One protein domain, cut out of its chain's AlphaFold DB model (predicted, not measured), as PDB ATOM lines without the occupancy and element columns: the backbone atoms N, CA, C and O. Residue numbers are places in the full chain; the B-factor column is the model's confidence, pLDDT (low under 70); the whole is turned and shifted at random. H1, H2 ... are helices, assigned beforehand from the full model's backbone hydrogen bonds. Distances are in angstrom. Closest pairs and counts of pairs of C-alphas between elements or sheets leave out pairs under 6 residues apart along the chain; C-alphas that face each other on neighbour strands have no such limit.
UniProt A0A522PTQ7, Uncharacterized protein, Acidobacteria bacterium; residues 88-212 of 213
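AT A GLANCE: This is residues 88 to 212 of the 213 residues of an uncharacterized protein of Acidobacteria bacterium (UniProt A0A522PTQ7). H5 runs through the core, with H2, H3 and H4 packed on it, while H1 and H6 cross beside them and H2 also packs on H6. The 125 printed residues include six named helices, H1 to H6, and no named strand: all helix. The whole is compact, radius of gyration of the C-alphas 14.1 A, spanning 43 by 35 by 26 A.

HOW THE PARTS SIT: H1, residues 88 to 107, touches H6, residues 189 to 209, at a steep tilt of 50 degrees; the closest C-alphas, Ala 98 and Ala 195, are 4.3 A apart. The hub H5, residues 167 to 185, touches H2, residues 112 to 124, H3, residues 131 to 137, and H4, residues 150 to 157. Every O i to N i+4 pair is within hydrogen-bond range in H1, H3, H4 and H6, but 7 of 9 in H2 and 13 of 15 in H5.

IN THESE COORDINATES: H1 begins at C-alpha 88 (34.600, 44.519, 219.758); H6, 30.4 A long, ends at C-alpha 209 (21.424, 23.486, 237.336). H5 has a kink of 30 degrees near residue 179.

THE WHOLE: The printed part has no cut. The H3 to H4 link is long. Residues 126 to 129, 161 to 162 and 212 have pLDDT under 70.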
ATOM      1  N   GLU A  88      36.020  44.454 219.391       88.38
ATOM      2  CA  GLU A  88      34.600  44.519 219.758       88.38
ATOM      3  C   GLU A  88      33.724  43.745 218.772       88.38
ATOM      4  O   GLU A  88      32.826  43.004 219.172       88.38
ATOM      5  N   GLU A  89      34.010  43.853 217.474       88.75
ATOM      6  CA  GLU A  89      33.270  43.117 216.457       88.75
ATOM      7  C   GLU A  89      33.526  41.607 216.553       88.75
ATOM      8  O   GLU A  89      32.575  40.823 216.477       88.75
ATOM      9  N   ARG A  90      34.779  41.192 216.789       87.06
ATOM     10  CA  ARG A  90      35.126  39.785 217.053       87.06
ATOM     11  C   ARG A  90      34.392  39.245 218.269       87.06
ATOM     12  O   ARG A  90      33.909  38.117 218.246       87.06
ATOM     13  N   GLU A  91      34.304  40.046 219.322       89.06
ATOM     14  CA  GLU A  91      33.625  39.679 220.556       89.06
ATOM     15  C   GLU A  91      32.117  39.515 220.348       89.06
ATOM     16  O   GLU A  91      31.540  38.503 220.748       89.06
ATOM     17  N   ARG A  92      31.489  40.465 219.647       92.06
ATOM     18  CA  ARG A  92      30.073  40.400 219.272       92.06
ATOM     19  C   ARG A  92      29.778  39.170 218.411       92.06
ATOM     20  O   ARG A  92      28.807  38.463 218.675       92.06
ATOM     21  N   LYS A  93      30.621  38.889 217.411       91.94
ATOM     22  CA  LYS A  93      30.500  37.695 216.559       91.94
ATOM     23  C   LYS A  93      30.700  36.404 217.349       91.94
ATOM     24  O   LYS A  93      29.967  35.448 217.123       91.94
ATOM     25  N   ALA A  94      31.630  36.376 218.304       91.31
ATOM     26  CA  ALA A  94      31.833  35.216 219.166       91.31
ATOM     27  C   ALA A  94      30.629  34.962 220.086       91.31
ATOM     28  O   ALA A  94      30.255  33.809 220.275       91.31
ATOM     29  N   SER A  95      30.002  36.013 220.629       91.88
ATOM     30  CA  SER A  95      28.759  35.883 221.405       91.88
ATOM     31  C   SER A  95      27.615  35.324 220.562       91.88
ATOM     32  O   SER A  95      27.072  34.286 220.917       91.88
ATOM     33  N   GLY A  96      27.302  35.942 219.416       93.00
ATOM     34  CA  GLY A  96      26.234  35.437 218.541       93.00
ATOM     35  C   GLY A  96      26.526  34.033 217.998       93.00
ATOM     36  O   GLY A  96      25.625  33.218 217.827       93.00
ATOM     37  N   GLY A  97      27.804  33.715 217.786       94.25
ATOM     38  CA  GLY A  97      28.258  32.374 217.438       94.25
ATOM     39  C   GLY A  97      28.025  31.338 218.534       94.25
ATOM     40  O   GLY A  97      27.693  30.197 218.225       94.25
ATOM     41  N   ALA A  98      28.188  31.715 219.803       95.31
ATOM     42  CA  ALA A  98      27.942  30.817 220.926       95.31
ATOM     43  C   ALA A  98      26.465  30.406 220.993       95.31
ATOM     44  O   ALA A  98      26.179  29.225 221.180       95.31
ATOM     45  N   ASP A  99      25.542  31.341 220.749       95.75
ATOM     46  CA  ASP A  99      24.103  31.055 220.720       95.75
ATOM     47  C   ASP A  99      23.751  30.029 219.635       95.75
ATOM     48  O   ASP A  99      23.009  29.084 219.896       95.75
ATOM     49  N   LEU A 100      24.345  30.156 218.441       96.00
ATOM     50  CA  LEU A 100      24.161  29.197 217.345       96.00
ATOM     51  C   LEU A 100      24.673  27.799 217.705       96.00
ATOM     52  O   LEU A 100      24.017  26.803 217.406       96.00
ATOM     53  N   VAL A 101      25.837  27.720 218.354       95.56
ATOM     54  CA  VAL A 101      26.421  26.452 218.811       95.56
ATOM     55  C   VAL A 101      25.514  25.789 219.846       95.56
ATOM     56  O   VAL A 101      25.275  24.587 219.760       95.56
ATOM     57  N   ILE A 102      24.993  26.557 220.805       94.69
ATOM     58  CA  ILE A 102      24.080  26.058 221.841       94.69
ATOM     59  C   ILE A 102      22.768  25.579 221.213       94.69
ATOM     60  O   ILE A 102      22.302  24.486 221.533       94.69
ATOM     61  N   GLU A 103      22.177  26.375 220.319       94.88
ATOM     62  CA  GLU A 103      20.942  26.039 219.599       94.88
ATOM     63  C   GLU A 103      21.108  24.728 218.820       94.88
ATOM     64  O   GLU A 103      20.317  23.795 218.985       94.88
ATOM     65  N   TRP A 104      22.190  24.618 218.043       95.12
ATOM     66  CA  TRP A 104      22.539  23.396 217.324       95.12
ATOM     67  C   TRP A 104      22.727  22.210 218.273       95.12
ATOM     68  O   TRP A 104      22.124  21.158 218.067       95.12
ATOM     69  N   PHE A 105      23.510  22.370 219.338       93.75
ATOM     70  CA  PHE A 105      23.817  21.264 220.237       93.75
ATOM     71  C   PHE A 105      22.567  20.752 220.963       93.75
ATOM     72  O   PHE A 105      22.376  19.546 221.088       93.75
ATOM     73  N   ARG A 106      21.651  21.643 221.359       91.75
ATOM     74  CA  ARG A 106      20.347  21.259 221.925       91.75
ATOM     75  C   ARG A 106      19.466  20.518 220.921       91.75
ATOM     76  O   ARG A 106      18.708  19.635 221.318       91.75
ATOM     77  N   SER A 107      19.581  20.827 219.627       91.00
ATOM     78  CA  SER A 107      18.813  20.145 218.576       91.00
ATOM     79  C   SER A 107      19.167  18.660 218.414       91.00
ATOM     80  O   SER A 107      18.378  17.914 217.840       91.00
ATOM     81  N   THR A 108      20.292  18.206 218.986       87.88
ATOM     82  CA  THR A 108      20.647  16.775 219.051       87.88
ATOM     83  C   THR A 108      19.676  15.954 219.905       87.88
ATOM     84  O   THR A 108      19.677  14.728 219.824       87.88
ATOM     85  N   GLY A 109      18.848  16.607 220.732       87.81
ATOM     86  CA  GLY A 109      17.867  15.944 221.594       87.81
ATOM     87  C   GLY A 109      18.484  15.195 222.777       87.81
ATOM     88  O   GLY A 109      17.778  14.454 223.460       87.81
ATOM     89  N   LEU A 110      19.783  15.374 223.030       88.56
ATOM     90  CA  LEU A 110      20.459  14.755 224.162       88.56
ATOM     91  C   LEU A 110      19.947  15.318 225.493       88.56
ATOM     92  O   LEU A 110      19.742  16.533 225.606       88.56
ATOM     93  N   PRO A 111      19.797  14.474 226.527       88.06
ATOM     94  CA  PRO A 111      19.472  14.955 227.856       88.06
ATOM     95  C   PRO A 111      20.658  15.734 228.459       88.06
ATOM     96  O   PRO A 111      21.819  15.439 228.152       88.06
ATOM     97  N   PRO A 112      20.406  16.692 229.370       87.38
ATOM     98  CA  PRO A 112      21.452  17.521 229.974       87.38
ATOM     99  C   PRO A 112      22.581  16.742 230.658       87.38
ATOM    100  O   PRO A 112      23.720  17.208 230.699       87.38
ATOM    101  N   CYS A 113      22.296  15.547 231.185       85.06
ATOM    102  CA  CYS A 113      23.303  14.700 231.820       85.06
ATOM    103  C   CYS A 113      24.426  14.272 230.862       85.06
ATOM    104  O   CYS A 113      25.563  14.151 231.322       85.06
ATOM    105  N   ASP A 114      24.130  14.140 229.564       87.69
ATOM    106  CA  ASP A 114      25.061  13.680 228.527       87.69
ATOM    107  C   ASP A 114      25.782  14.823 227.797       87.69
ATOM    108  O   ASP A 114      26.750  14.582 227.070       87.69
ATOM    109  N   TRP A 115      25.349  16.075 227.990       88.75
ATOM    110  CA  TRP A 115      25.867  17.230 227.249       88.75
ATOM    111  C   TRP A 115      27.371  17.415 227.401       88.75
ATOM    112  O   TRP A 115      28.066  17.634 226.414       88.75
ATOM    113  N   GLU A 116      27.888  17.312 228.623       86.19
ATOM    114  CA  GLU A 116      29.305  17.551 228.899       86.19
ATOM    115  C   GLU A 116      30.208  16.517 228.215       86.19
ATOM    116  O   GLU A 116      31.188  16.879 227.558       86.19
ATOM    117  N   MET A 117      29.848  15.237 228.326       87.00
ATOM    118  CA  MET A 117      30.569  14.144 227.679       87.00
ATOM    119  C   MET A 117      30.483  14.269 226.156       87.00
ATOM    120  O   MET A 117      31.513  14.219 225.483       87.00
ATOM    121  N   CYS A 118      29.276  14.448 225.612       89.12
ATOM    122  CA  CYS A 118      29.079  14.552 224.171       89.12
ATOM    123  C   CYS A 118      29.829  15.762 223.601       89.12
ATOM    124  O   CYS A 118      30.602  15.606 222.658       89.12
ATOM    125  N   TRP A 119      29.709  16.941 224.222       91.00
ATOM    126  CA  TRP A 119      30.426  18.140 223.789       91.00
ATOM    127  C   TRP A 119      31.941  17.937 223.811       91.00
ATOM    128  O   TRP A 119      32.613  18.282 222.843       91.00
ATOM    129  N   SER A 120      32.491  17.337 224.872       86.75
ATOM    130  CA  SER A 120      33.925  17.041 224.954       86.75
ATOM    131  C   SER A 120      34.391  16.173 223.778       86.75
ATOM    132  O   SER A 120      35.381  16.502 223.120       86.75
ATOM    133  N   GLN A 121      33.643  15.116 223.445       87.19
ATOM    134  CA  GLN A 121      33.963  14.231 222.320       87.19
ATOM    135  C   GLN A 121      33.814  14.937 220.967       87.19
ATOM    136  O   GLN A 121      34.706  14.844 220.123       87.19
ATOM    137  N   VAL A 122      32.735  15.696 220.776       87.69
ATOM    138  CA  VAL A 122      32.464  16.461 219.552       87.69
ATOM    139  C   VAL A 122      33.529  17.533 219.320       87.69
ATOM    140  O   VAL A 122      34.105  17.615 218.235       87.69
ATOM    141  N   ASN A 123      33.865  18.304 220.353       84.31
ATOM    142  CA  ASN A 123      34.897  19.338 220.308       84.31
ATOM    143  C   ASN A 123      36.292  18.726 220.101       84.31
ATOM    144  O   ASN A 123      37.125  19.295 219.393       84.31
ATOM    145  N   SER A 124      36.539  17.514 220.621       76.00
ATOM    146  CA  SER A 124      37.752  16.757 220.296       76.00
ATOM    147  C   SER A 124      37.852  16.424 218.803       76.00
ATOM    148  O   SER A 124      38.956  16.234 218.306       76.00
ATOM    149  N   GLY A 125      36.752  16.421 218.043       70.69
ATOM    150  CA  GLY A 125      36.791  16.293 216.585       70.69
ATOM    151  C   GLY A 125      37.548  17.417 215.883       70.69
ATOM    152  O   GLY A 125      38.122  17.184 214.826       70.69
ATOM    153  N   LEU A 126      37.672  18.596 216.495       69.00
ATOM    154  CA  LEU A 126      38.462  19.696 215.934       69.00
ATOM    155  C   LEU A 126      39.976  19.467 216.036       69.00
ATOM    156  O   LEU A 126      40.735  20.055 215.264       69.00
ATOM    157  N   TYR A 127      40.431  18.667 217.009       67.88
ATOM    158  CA  TYR A 127      41.847  18.620 217.412       67.88
ATOM    159  C   TYR A 127      42.386  17.220 217.761       67.88
ATOM    160  O   TYR A 127      43.565  17.080 218.088       67.88
ATOM    161  N   GLY A 128      41.550  16.188 217.721       69.44
ATOM    162  CA  GLY A 128      41.771  14.906 218.389       69.44
ATOM    163  C   GLY A 128      41.415  13.696 217.527       69.44
ATOM    164  O   GLY A 128      41.673  13.671 216.327       69.44
ATOM    165  N   ARG A 129      40.868  12.641 218.145       67.50
ATOM    166  CA  ARG A 129      40.694  11.325 217.492       67.50
ATOM    167  C   ARG A 129      39.745  11.353 216.293       67.50
ATOM    168  O   ARG A 129      39.925  10.567 215.371       67.50
ATOM    169  N   LEU A 130      38.779  12.268 216.294       75.00
ATOM    170  CA  LEU A 130      37.809  12.431 215.211       75.00
ATOM    171  C   LEU A 130      38.239  13.492 214.180       75.00
ATOM    172  O   LEU A 130      37.453  13.837 213.304       75.00
ATOM    173  N   LEU A 131      39.493  13.970 214.230       78.12
ATOM    174  CA  LEU A 131      40.013  14.975 213.295       78.12
ATOM    175  C   LEU A 131      39.923  14.528 211.836       78.12
ATOM    176  O   LEU A 131      39.562  15.330 210.985       78.12
ATOM    177  N   LEU A 132      40.211  13.257 211.539       78.12
ATOM    178  CA  LEU A 132      40.103  12.742 210.171       78.12
ATOM    179  C   LEU A 132      38.669  12.859 209.648       78.12
ATOM    180  O   LEU A 132      38.471  13.420 208.571       78.12
ATOM    181  N   LEU A 133      37.687  12.421 210.446       79.44
ATOM    182  CA  LEU A 133      36.263  12.538 210.127       79.44
ATOM    183  C   LEU A 133      35.850  14.003 209.942       79.44
ATOM    184  O   LEU A 133      35.160  14.339 208.985       79.44
ATOM    185  N   PHE A 134      36.317  14.888 210.824       83.62
ATOM    186  CA  PHE A 134      36.058  16.317 210.703       83.62
ATOM    187  C   PHE A 134      36.624  16.877 209.390       83.62
ATOM    188  O   PHE A 134      35.917  17.513 208.618       83.62
ATOM    189  N   THR A 135      37.896  16.607 209.086       84.50
ATOM    190  CA  THR A 135      38.544  17.136 207.877       84.50
ATOM    191  C   THR A 135      37.952  16.590 206.581       84.50
ATOM    192  O   THR A 135      37.948  17.313 205.590       84.50
ATOM    193  N   SER A 136      37.435  15.356 206.571       86.69
ATOM    194  CA  SER A 136      36.787  14.782 205.384       86.69
ATOM    195  C   SER A 136      35.426  15.402 205.076       86.69
ATOM    196  O   SER A 136      34.980  15.350 203.935       86.69
ATOM    197  N   GLU A 137      34.768  15.970 206.085       90.19
ATOM    198  CA  GLU A 137      33.419  16.539 205.984       90.19
ATOM    199  C   GLU A 137      33.430  18.072 205.908       90.19
ATOM    200  O   GLU A 137      32.408  18.693 205.606       90.19
ATOM    201  N   ALA A 138      34.577  18.691 206.190       88.44
ATOM    202  CA  ALA A 138      34.747  20.131 206.123       88.44
ATOM    203  C   ALA A 138      34.549  20.648 204.682       88.44
ATOM    204  O   ALA A 138      34.997  20.012 203.721       88.44
ATOM    205  N   PRO A 139      33.900  21.812 204.509       88.06
ATOM    206  CA  PRO A 139      33.681  22.399 203.194       88.06
ATOM    207  C   PRO A 139      35.002  22.808 202.536       88.06
ATOM    208  O   PRO A 139      35.961  23.209 203.200       88.06
ATOM    209  N   LYS A 140      35.040  22.788 201.203       87.62
ATOM    210  CA  LYS A 140      36.165  23.379 200.462       87.62
ATOM    211  C   LYS A 140      36.050  24.904 200.475       87.62
ATOM    212  O   LYS A 140      34.948  25.441 200.490       87.62
ATOM    213  N   LEU A 141      37.178  25.614 200.376       77.19
ATOM    214  CA  LEU A 141      37.202  27.088 200.420       77.19
ATOM    215  C   LEU A 141      36.267  27.753 199.391       77.19
ATOM    216  O   LEU A 141      35.647  28.761 199.700       77.19
ATOM    217  N   GLY A 142      36.121  27.173 198.195       80.88
ATOM    218  CA  GLY A 142      35.225  27.694 197.152       80.88
ATOM    219  C   GLY A 142      33.731  27.439 197.390       80.88
ATOM    220  O   GLY A 142      32.907  27.946 196.641       80.88
ATOM    221  N   GLU A 143      33.371  26.653 198.405       83.50
ATOM    222  CA  GLU A 143      31.978  26.344 198.749       83.50
ATOM    223  C   GLU A 143      31.433  27.260 199.853       83.50
ATOM    224  O   GLU A 143      30.253  27.161 200.194       83.50
ATOM    225  N   ILE A 144      32.280  28.101 200.456       87.50
ATOM    226  CA  ILE A 144      31.920  28.967 201.579       87.50
ATOM    227  C   ILE A 144      31.348  30.277 201.036       87.50
ATOM    228  O   ILE A 144      32.057  31.054 200.401       87.50
ATOM    229  N   ASN A 145      30.072  30.531 201.327       87.12
ATOM    230  CA  ASN A 145      29.425  31.811 201.070       87.12
ATOM    231  C   ASN A 145      29.334  32.613 202.390       87.12
ATOM    232  O   ASN A 145      28.600  32.178 203.280       87.12
ATOM    233  N   PRO A 146      30.063  33.738 202.546       82.81
ATOM    234  CA  PRO A 146      30.036  34.569 203.758       82.81
ATOM    235  C   PRO A 146      28.662  35.154 204.085       82.81
ATOM    236  O   PRO A 146      28.381  35.407 205.253       82.81
ATOM    237  N   ASP A 147      27.837  35.389 203.065       87.06
ATOM    238  CA  ASP A 147      26.579  36.131 203.195       87.06
ATOM    239  C   ASP A 147      25.387  35.212 203.489       87.06
ATOM    240  O   ASP A 147      24.232  35.637 203.507       87.06
ATOM    241  N   GLU A 148      25.653  33.923 203.685       89.31
ATOM    242  CA  GLU A 148      24.621  32.941 203.952       89.31
ATOM    243  C   GLU A 148      24.116  33.029 205.399       89.31
ATOM    244  O   GLU A 148      24.899  33.161 206.339       89.31
ATOM    245  N   ASP A 149      22.796  32.913 205.589       93.44
ATOM    246  CA  ASP A 149      22.201  32.890 206.926       93.44
ATOM    247  C   ASP A 149      22.749  31.705 207.751       93.44
ATOM    248  O   ASP A 149      22.550  30.545 207.365       93.44
ATOM    249  N   PRO A 150      23.394  31.951 208.909       93.44
ATOM    250  CA  PRO A 150      24.023  30.897 209.700       93.44
ATOM    251  C   PRO A 150      23.064  29.770 210.109       93.44
ATOM    252  O   PRO A 150      23.454  28.602 210.120       93.44
ATOM    253  N   ARG A 151      21.796  30.087 210.407       94.62
ATOM    254  CA  ARG A 151      20.803  29.070 210.795       94.62
ATOM    255  C   ARG A 151      20.420  28.183 209.616       94.62
ATOM    256  O   ARG A 151      20.344  26.962 209.770       94.62
ATOM    257  N   ALA A 152      20.226  28.767 208.436       94.56
ATOM    258  CA  ALA A 152      19.995  28.015 207.208       94.56
ATOM    259  C   ALA A 152      21.167  27.071 206.883       94.56
ATOM    260  O   ALA A 152      20.933  25.919 206.504       94.56
ATOM    261  N   VAL A 153      22.414  27.517 207.099       94.62
ATOM    262  CA  VAL A 153      23.611  26.672 206.940       94.62
ATOM    263  C   VAL A 153      23.559  25.468 207.875       94.62
ATOM    264  O   VAL A 153      23.660  24.337 207.397       94.62
ATOM    265  N   ILE A 154      23.373  25.691 209.182       94.38
ATOM    266  CA  ILE A 154      23.315  24.615 210.188       94.38
ATOM    267  C   ILE A 154      22.241  23.599 209.803       94.38
ATOM    268  O   ILE A 154      22.525  22.405 209.709       94.38
ATOM    269  N   LYS A 155      21.031  24.074 209.490       93.62
ATOM    270  CA  LYS A 155      19.897  23.224 209.112       93.62
ATOM    271  C   LYS A 155      20.185  22.367 207.879       93.62
ATOM    272  O   LYS A 155      19.831  21.193 207.851       93.62
ATOM    273  N   ARG A 156      20.831  22.924 206.849       93.38
ATOM    274  CA  ARG A 156      21.207  22.163 205.644       93.38
ATOM    275  C   ARG A 156      22.280  21.114 205.932       93.38
ATOM    276  O   ARG A 156      22.297  20.072 205.281       93.38
ATOM    277  N   CYS A 157      23.195  21.404 206.853       93.06
ATOM    278  CA  CYS A 157      24.323  20.535 207.175       93.06
ATOM    279  C   CYS A 157      23.954  19.337 208.060       93.06
ATOM    280  O   CYS A 157      24.775  18.420 208.159       93.06
ATOM    281  N   GLN A 158      22.747  19.322 208.639       90.75
ATOM    282  CA  GLN A 158      22.236  18.219 209.455       90.75
ATOM    283  C   GLN A 158      22.314  16.875 208.720       90.75
ATOM    284  O   GLN A 158      21.940  16.746 207.548       90.75
ATOM    285  N   VAL A 159      22.808  15.851 209.413       86.38
ATOM    286  CA  VAL A 159      22.885  14.495 208.877       86.38
ATOM    287  C   VAL A 159      21.484  13.896 208.930       86.38
ATOM    288  O   VAL A 159      20.880  13.758 209.988       86.38
ATOM    289  N   LYS A 160      20.955  13.492 207.770       78.88
ATOM    290  CA  LYS A 160      19.689  12.749 207.671       78.88
ATOM    291  C   LYS A 160      19.903  11.289 208.081       78.88
ATOM    292  O   LYS A 160      19.809  10.385 207.252       78.88
ATOM    293  N   SER A 161      20.276  11.072 209.335       68.06
ATOM    294  CA  SER A 161      20.436   9.739 209.903       68.06
ATOM    295  C   SER A 161      19.063   9.163 210.248       68.06
ATOM    296  O   SER A 161      18.148   9.895 210.632       68.06
ATOM    297  N   LYS A 162      18.902   7.843 210.116       68.00
ATOM    298  CA  LYS A 162      17.812   7.152 210.824       68.00
ATOM    299  C   LYS A 162      18.103   7.291 212.320       68.00
ATOM    300  O   LYS A 162      19.273   7.364 212.674       68.00
ATOM    301  N   SER A 163      17.068   7.360 213.162       75.88
ATOM    302  CA  SER A 163      17.194   7.559 214.615       75.88
ATOM    303  C   SER A 163      18.452   6.878 215.178       75.88
ATOM    304  O   SER A 163      18.595   5.668 214.977       75.88
ATOM    305  N   PRO A 164      19.378   7.633 215.800       81.00
ATOM    306  CA  PRO A 164      20.688   7.116 216.170       81.00
ATOM    307  C   PRO A 164      20.531   5.910 217.098       81.00
ATOM    308  O   PRO A 164      19.776   5.959 218.068       81.00
ATOM    309  N   ALA A 165      21.225   4.817 216.780       83.06
ATOM    310  CA  ALA A 165      21.118   3.568 217.531       83.06
ATOM    311  C   ALA A 165      21.965   3.588 218.815       83.06
ATOM    312  O   ALA A 165      21.753   2.775 219.713       83.06
ATOM    313  N   SER A 166      22.932   4.505 218.905       88.62
ATOM    314  CA  SER A 166      23.862   4.619 220.024       88.62
ATOM    315  C   SER A 166      24.364   6.052 220.235       88.62
ATOM    316  O   SER A 166      24.319   6.889 219.335       88.62
ATOM    317  N   MET A 167      24.938   6.320 221.413       87.44
ATOM    318  CA  MET A 167      25.640   7.581 221.698       87.44
ATOM    319  C   MET A 167      26.822   7.821 220.742       87.44
ATOM    320  O   MET A 167      27.118   8.958 220.386       87.44
ATOM    321  N   ALA A 168      27.490   6.753 220.294       87.50
ATOM    322  CA  ALA A 168      28.576   6.864 219.327       87.50
ATOM    323  C   ALA A 168      28.075   7.393 217.973       87.50
ATOM    324  O   ALA A 168      28.760   8.205 217.352       87.50
ATOM    325  N   ASP A 169      26.873   6.992 217.548       88.94
ATOM    326  CA  ASP A 169      26.248   7.516 216.329       88.94
ATOM    327  C   ASP A 169      25.922   9.002 216.483       88.94
ATOM    328  O   ASP A 169      26.266   9.789 215.604       88.94
ATOM    329  N   VAL A 170      25.364   9.401 217.634       89.81
ATOM    330  CA  VAL A 170      25.087  10.816 217.938       89.81
ATOM    331  C   VAL A 170      26.362  11.660 217.868       89.81
ATOM    332  O   VAL A 170      26.369  12.710 217.227       89.81
ATOM    333  N   ILE A 171      27.455  11.203 218.490       90.25
ATOM    334  CA  ILE A 171      28.749  11.901 218.467       90.25
ATOM    335  C   ILE A 171      29.293  11.985 217.038       90.25
ATOM    336  O   ILE A 171      29.697  13.062 216.600       90.25
ATOM    337  N   ASN A 172      29.301  10.873 216.299       89.94
ATOM    338  CA  ASN A 172      29.824  10.842 214.934       89.94
ATOM    339  C   ASN A 172      29.029  11.763 214.006       89.94
ATOM    340  O   ASN A 172      29.630  12.513 213.238       89.94
ATOM    341  N   ASP A 173      27.701  11.735 214.082       92.44
ATOM    342  CA  ASP A 173      26.850  12.597 213.266       92.44
ATOM    343  C   ASP A 173      27.020  14.064 213.670       92.44
ATOM    344  O   ASP A 173      27.238  14.900 212.796       92.44
ATOM    345  N   SER A 174      27.107  14.369 214.968       92.81
ATOM    346  CA  SER A 174      27.397  15.726 215.453       92.81
ATOM    347  C   SER A 174      28.749  16.249 214.956       92.81
ATOM    348  O   SER A 174      28.857  17.408 214.565       92.81
ATOM    349  N   VAL A 175      29.791  15.411 214.918       91.62
ATOM    350  CA  VAL A 175      31.099  15.804 214.369       91.62
ATOM    351  C   VAL A 175      31.019  16.090 212.871       91.62
ATOM    352  O   VAL A 175      31.590  17.087 212.425       91.62
ATOM    353  N   LYS A 176      30.308  15.264 212.090       92.44
ATOM    354  CA  LYS A 176      30.103  15.514 210.650       92.44
ATOM    355  C   LYS A 176      29.347  16.819 210.426       92.44
ATOM    356  O   LYS A 176      29.741  17.618 209.582       92.44
ATOM    357  N   GLU A 177      28.276  17.052 211.181       94.25
ATOM    358  CA  GLU A 177      27.512  18.297 211.102       94.25
ATOM    359  C   GLU A 177      28.401  19.495 211.417       94.25
ATOM    360  O   GLU A 177      28.522  20.396 210.587       94.25
ATOM    361  N   LEU A 178      29.083  19.460 212.568       93.75
ATOM    362  CA  LEU A 178      29.990  20.512 213.012       93.75
ATOM    363  C   LEU A 178      31.051  20.818 211.955       93.75
ATOM    364  O   LEU A 178      31.310  21.984 211.662       93.75
ATOM    365  N   ALA A 179      31.637  19.790 211.344       91.81
ATOM    366  CA  ALA A 179      32.596  19.946 210.255       91.81
ATOM    367  C   ALA A 179      32.013  20.686 209.050       91.81
ATOM    368  O   ALA A 179      32.632  21.622 208.540       91.81
ATOM    369  N   ARG A 180      30.804  20.311 208.631       93.06
ATOM    370  CA  ARG A 180      30.147  20.870 207.444       93.06
ATOM    371  C   ARG A 180      29.767  22.339 207.602       93.06
ATOM    372  O   ARG A 180      29.832  23.070 206.610       93.06
ATOM    373  N   TRP A 181      29.349  22.770 208.797       94.94
ATOM    374  CA  TRP A 181      28.838  24.130 209.009       94.94
ATOM    375  C   TRP A 181      29.820  25.087 209.696       94.94
ATOM    376  O   TRP A 181      29.809  26.274 209.369       94.94
ATOM    377  N   SER A 182      30.690  24.625 210.602       93.00
ATOM    378  CA  SER A 182      31.498  25.528 211.451       93.00
ATOM    379  C   SER A 182      32.374  26.485 210.646       93.00
ATOM    380  O   SER A 182      32.349  27.684 210.902       93.00
ATOM    381  N   GLN A 183      33.078  25.994 209.624       89.12
ATOM    382  CA  GLN A 183      33.941  26.828 208.778       89.12
ATOM    383  C   GLN A 183      33.161  27.741 207.822       89.12
ATOM    384  O   GLN A 183      33.701  28.743 207.359       89.12
ATOM    385  N   ARG A 184      31.890  27.426 207.535       91.88
ATOM    386  CA  ARG A 184      31.017  28.295 206.728       91.88
ATOM    387  C   ARG A 184      30.590  29.529 207.517       91.88
ATOM    388  O   ARG A 184      30.507  30.611 206.953       91.88
ATOM    389  N   ILE A 185      30.352  29.350 208.816       92.19
ATOM    390  CA  ILE A 185      29.878  30.400 209.726       92.19
ATOM    391  C   ILE A 185      31.053  31.176 210.335       92.19
ATOM    392  O   ILE A 185      31.008  32.399 210.448       92.19
ATOM    393  N   PHE A 186      32.128  30.480 210.708       91.12
ATOM    394  CA  PHE A 186      33.298  31.067 211.351       91.12
ATOM    395  C   PHE A 186      34.520  31.037 210.438       91.12
ATOM    396  O   PHE A 186      35.295  30.083 210.422       91.12
ATOM    397  N   GLN A 187      34.728  32.134 209.718       84.25
ATOM    398  CA  GLN A 187      35.925  32.314 208.889       84.25
ATOM    399  C   GLN A 187      37.157  32.707 209.715       84.25
ATOM    400  O   GLN A 187      38.289  32.416 209.334       84.25
ATOM    401  N   ASP A 188      36.940  33.344 210.869       85.75
ATOM    402  CA  ASP A 188      37.984  33.650 211.846       85.75
ATOM    403  C   ASP A 188      38.040  32.540 212.908       85.75
ATOM    404  O   ASP A 188      37.086  32.301 213.659       85.75
ATOM    405  N   ARG A 189      39.189  31.861 212.979       84.75
ATOM    406  CA  ARG A 189      39.425  30.746 213.903       84.75
ATOM    407  C   ARG A 189      39.366  31.167 215.371       84.75
ATOM    408  O   ARG A 189      38.927  30.375 216.204       84.75
ATOM    409  N   GLU A 190      39.795  32.381 215.705       87.44
ATOM    410  CA  GLU A 190      39.754  32.870 217.085       87.44
ATOM    411  C   GLU A 190      38.319  33.190 217.508       87.44
ATOM    412  O   GLU A 190      37.931  32.894 218.640       87.44
ATOM    413  N   VAL A 191      37.500  33.709 216.586       90.19
ATOM    414  CA  VAL A 191      36.058  33.891 216.821       90.19
ATOM    415  C   VAL A 191      35.381  32.539 217.059       90.19
ATOM    416  O   VAL A 191      34.663  32.401 218.050       90.19
ATOM    417  N   MET A 192      35.666  31.528 216.228       90.88
ATOM    418  CA  MET A 192      35.150  30.162 216.413       90.88
ATOM    419  C   MET A 192      35.522  29.603 217.788       90.88
ATOM    420  O   MET A 192      34.666  29.134 218.535       90.88
ATOM    421  N   LYS A 193      36.807  29.686 218.147       88.19
ATOM    422  CA  LYS A 193      37.318  29.173 219.420       88.19
ATOM    423  C   LYS A 193      36.620  29.842 220.604       88.19
ATOM    424  O   LYS A 193      36.161  29.148 221.505       88.19
ATOM    425  N   LYS A 194      36.490  31.173 220.584       90.88
ATOM    426  CA  LYS A 194      35.779  31.922 221.630       90.88
ATOM    427  C   LYS A 194      34.302  31.535 221.718       90.88
ATOM    428  O   LYS A 194      33.810  31.340 222.827       90.88
ATOM    429  N   ALA A 195      33.613  31.415 220.582       93.50
ATOM    430  CA  ALA A 195      32.216  30.987 220.536       93.50
ATOM    431  C   ALA A 195      32.037  29.600 221.171       93.50
ATOM    432  O   ALA A 195      31.160  29.409 222.012       93.50
ATOM    433  N   PHE A 196      32.920  28.655 220.845       93.00
ATOM    434  CA  PHE A 196      32.848  27.277 221.333       93.00
ATOM    435  C   PHE A 196      33.126  27.202 222.837       93.00
ATOM    436  O   PHE A 196      32.383  26.552 223.564       93.00
ATOM    437  N   THR A 197      34.132  27.928 223.333       90.38
ATOM    438  CA  THR A 197      34.420  28.008 224.776       90.38
ATOM    439  C   THR A 197      33.262  28.625 225.569       90.38
ATOM    440  O   THR A 197      32.968  28.189 226.686       90.38
ATOM    441  N   ARG A 198      32.578  29.634 225.012       93.62
ATOM    442  CA  ARG A 198      31.383  30.231 225.637       93.62
ATOM    443  C   ARG A 198      30.225  29.251 225.688       93.62
ATOM    444  O   ARG A 198      29.654  29.062 226.759       93.62
ATOM    445  N   ALA A 199      29.931  28.615 224.557       93.31
ATOM    446  CA  ALA A 199      28.883  27.611 224.457       93.31
ATOM    447  C   ALA A 199      29.112  26.467 225.452       93.31
ATOM    448  O   ALA A 199      28.216  26.137 226.222       93.31
ATOM    449  N   GLU A 200      30.338  25.943 225.526       91.62
ATOM    450  CA  GLU A 200      30.730  24.920 226.502       91.62
ATOM    451  C   GLU A 200      30.464  25.358 227.945       91.62
ATOM    452  O   GLU A 200      29.855  24.627 228.728       91.62
ATOM    453  N   SER A 201      30.908  26.567 228.300       90.62
ATOM    454  CA  SER A 201      30.752  27.107 229.653       90.62
ATOM    455  C   SER A 201      29.278  27.226 230.044       90.62
ATOM    456  O   SER A 201      28.907  26.902 231.176       90.62
ATOM    457  N   GLN A 202      28.435  27.654 229.105       91.31
ATOM    458  CA  GLN A 202      27.000  27.788 229.318       91.31
ATOM    459  C   GLN A 202      26.298  26.430 229.410       91.31
ATOM    460  O   GLN A 202      25.576  26.201 230.380       91.31
ATOM    461  N   LEU A 203      26.565  25.507 228.481       87.81
ATOM    462  CA  LEU A 203      26.007  24.151 228.506       87.81
ATOM    463  C   LEU A 203      26.357  23.427 229.812       87.81
ATOM    464  O   LEU A 203      25.498  22.787 230.413       87.81
ATOM    465  N   ARG A 204      27.590  23.580 230.316       88.75
ATOM    466  CA  ARG A 204      28.002  23.024 231.619       88.75
ATOM    467  C   ARG A 204      27.282  23.657 232.802       88.75
ATOM    468  O   ARG A 204      27.011  22.978 233.789       88.75
ATOM    469  N   ARG A 205      27.029  24.967 232.765       89.06
ATOM    470  CA  ARG A 205      26.263  25.645 233.820       89.06
ATOM    471  C   ARG A 205      24.831  25.111 233.856       89.06
ATOM    472  O   ARG A 205      24.408  24.643 234.904       89.06
ATOM    473  N   GLU A 206      24.159  25.082 232.711       88.88
ATOM    474  CA  GLU A 206      22.778  24.599 232.588       88.88
ATOM    475  C   GLU A 206      22.645  23.117 232.965       88.88
ATOM    476  O   GLU A 206      21.761  22.745 233.731       88.88
ATOM    477  N   ALA A 207      23.570  22.263 232.512       84.00
ATOM    478  CA  ALA A 207      23.578  20.848 232.878       84.00
ATOM    479  C   ALA A 207      23.732  20.624 234.392       84.00
ATOM    480  O   ALA A 207      23.196  19.656 234.926       84.00
ATOM    481  N   ARG A 208      24.455  21.503 235.101       86.25
ATOM    482  CA  ARG A 208      24.574  21.440 236.567       86.25
ATOM    483  C   ARG A 208      23.306  21.903 237.267       86.25
ATOM    484  O   ARG A 208      22.897  21.254 238.221       86.25
ATOM    485  N   GLU A 209      22.690  22.980 236.792       88.75
ATOM    486  CA  GLU A 209      21.424  23.486 237.336       88.75
ATOM    487  C   GLU A 209      20.315  22.435 237.220       88.75
ATOM    488  O   GLU A 209      19.601  22.188 238.184       88.75
ATOM    489  N   LEU A 210      20.241  21.733 236.087       83.88
ATOM    490  CA  LEU A 210      19.239  20.692 235.841       83.88
ATOM    491  C   LEU A 210      19.487  19.379 236.599       83.88
ATOM    492  O   LEU A 210      18.589  18.552 236.660       83.88
ATOM    493  N   ARG A 211      20.676  19.165 237.181       76.94
ATOM    494  CA  ARG A 211      20.961  18.009 238.059       76.94
ATOM    495  C   ARG A 211      20.513  18.231 239.509       76.94
ATOM    496  O   ARG A 211      20.579  17.298 240.303       76.94
ATOM    497  N   LEU A 212      20.141  19.459 239.868       68.06
ATOM    498  CA  LEU A 212      19.718  19.833 241.223       68.06
ATOM    499  C   LEU A 212      18.195  19.737 241.429       68.06
ATOM    500  O   LEU A 212      17.733  19.997 242.539       68.06
TER     501      LEU A 212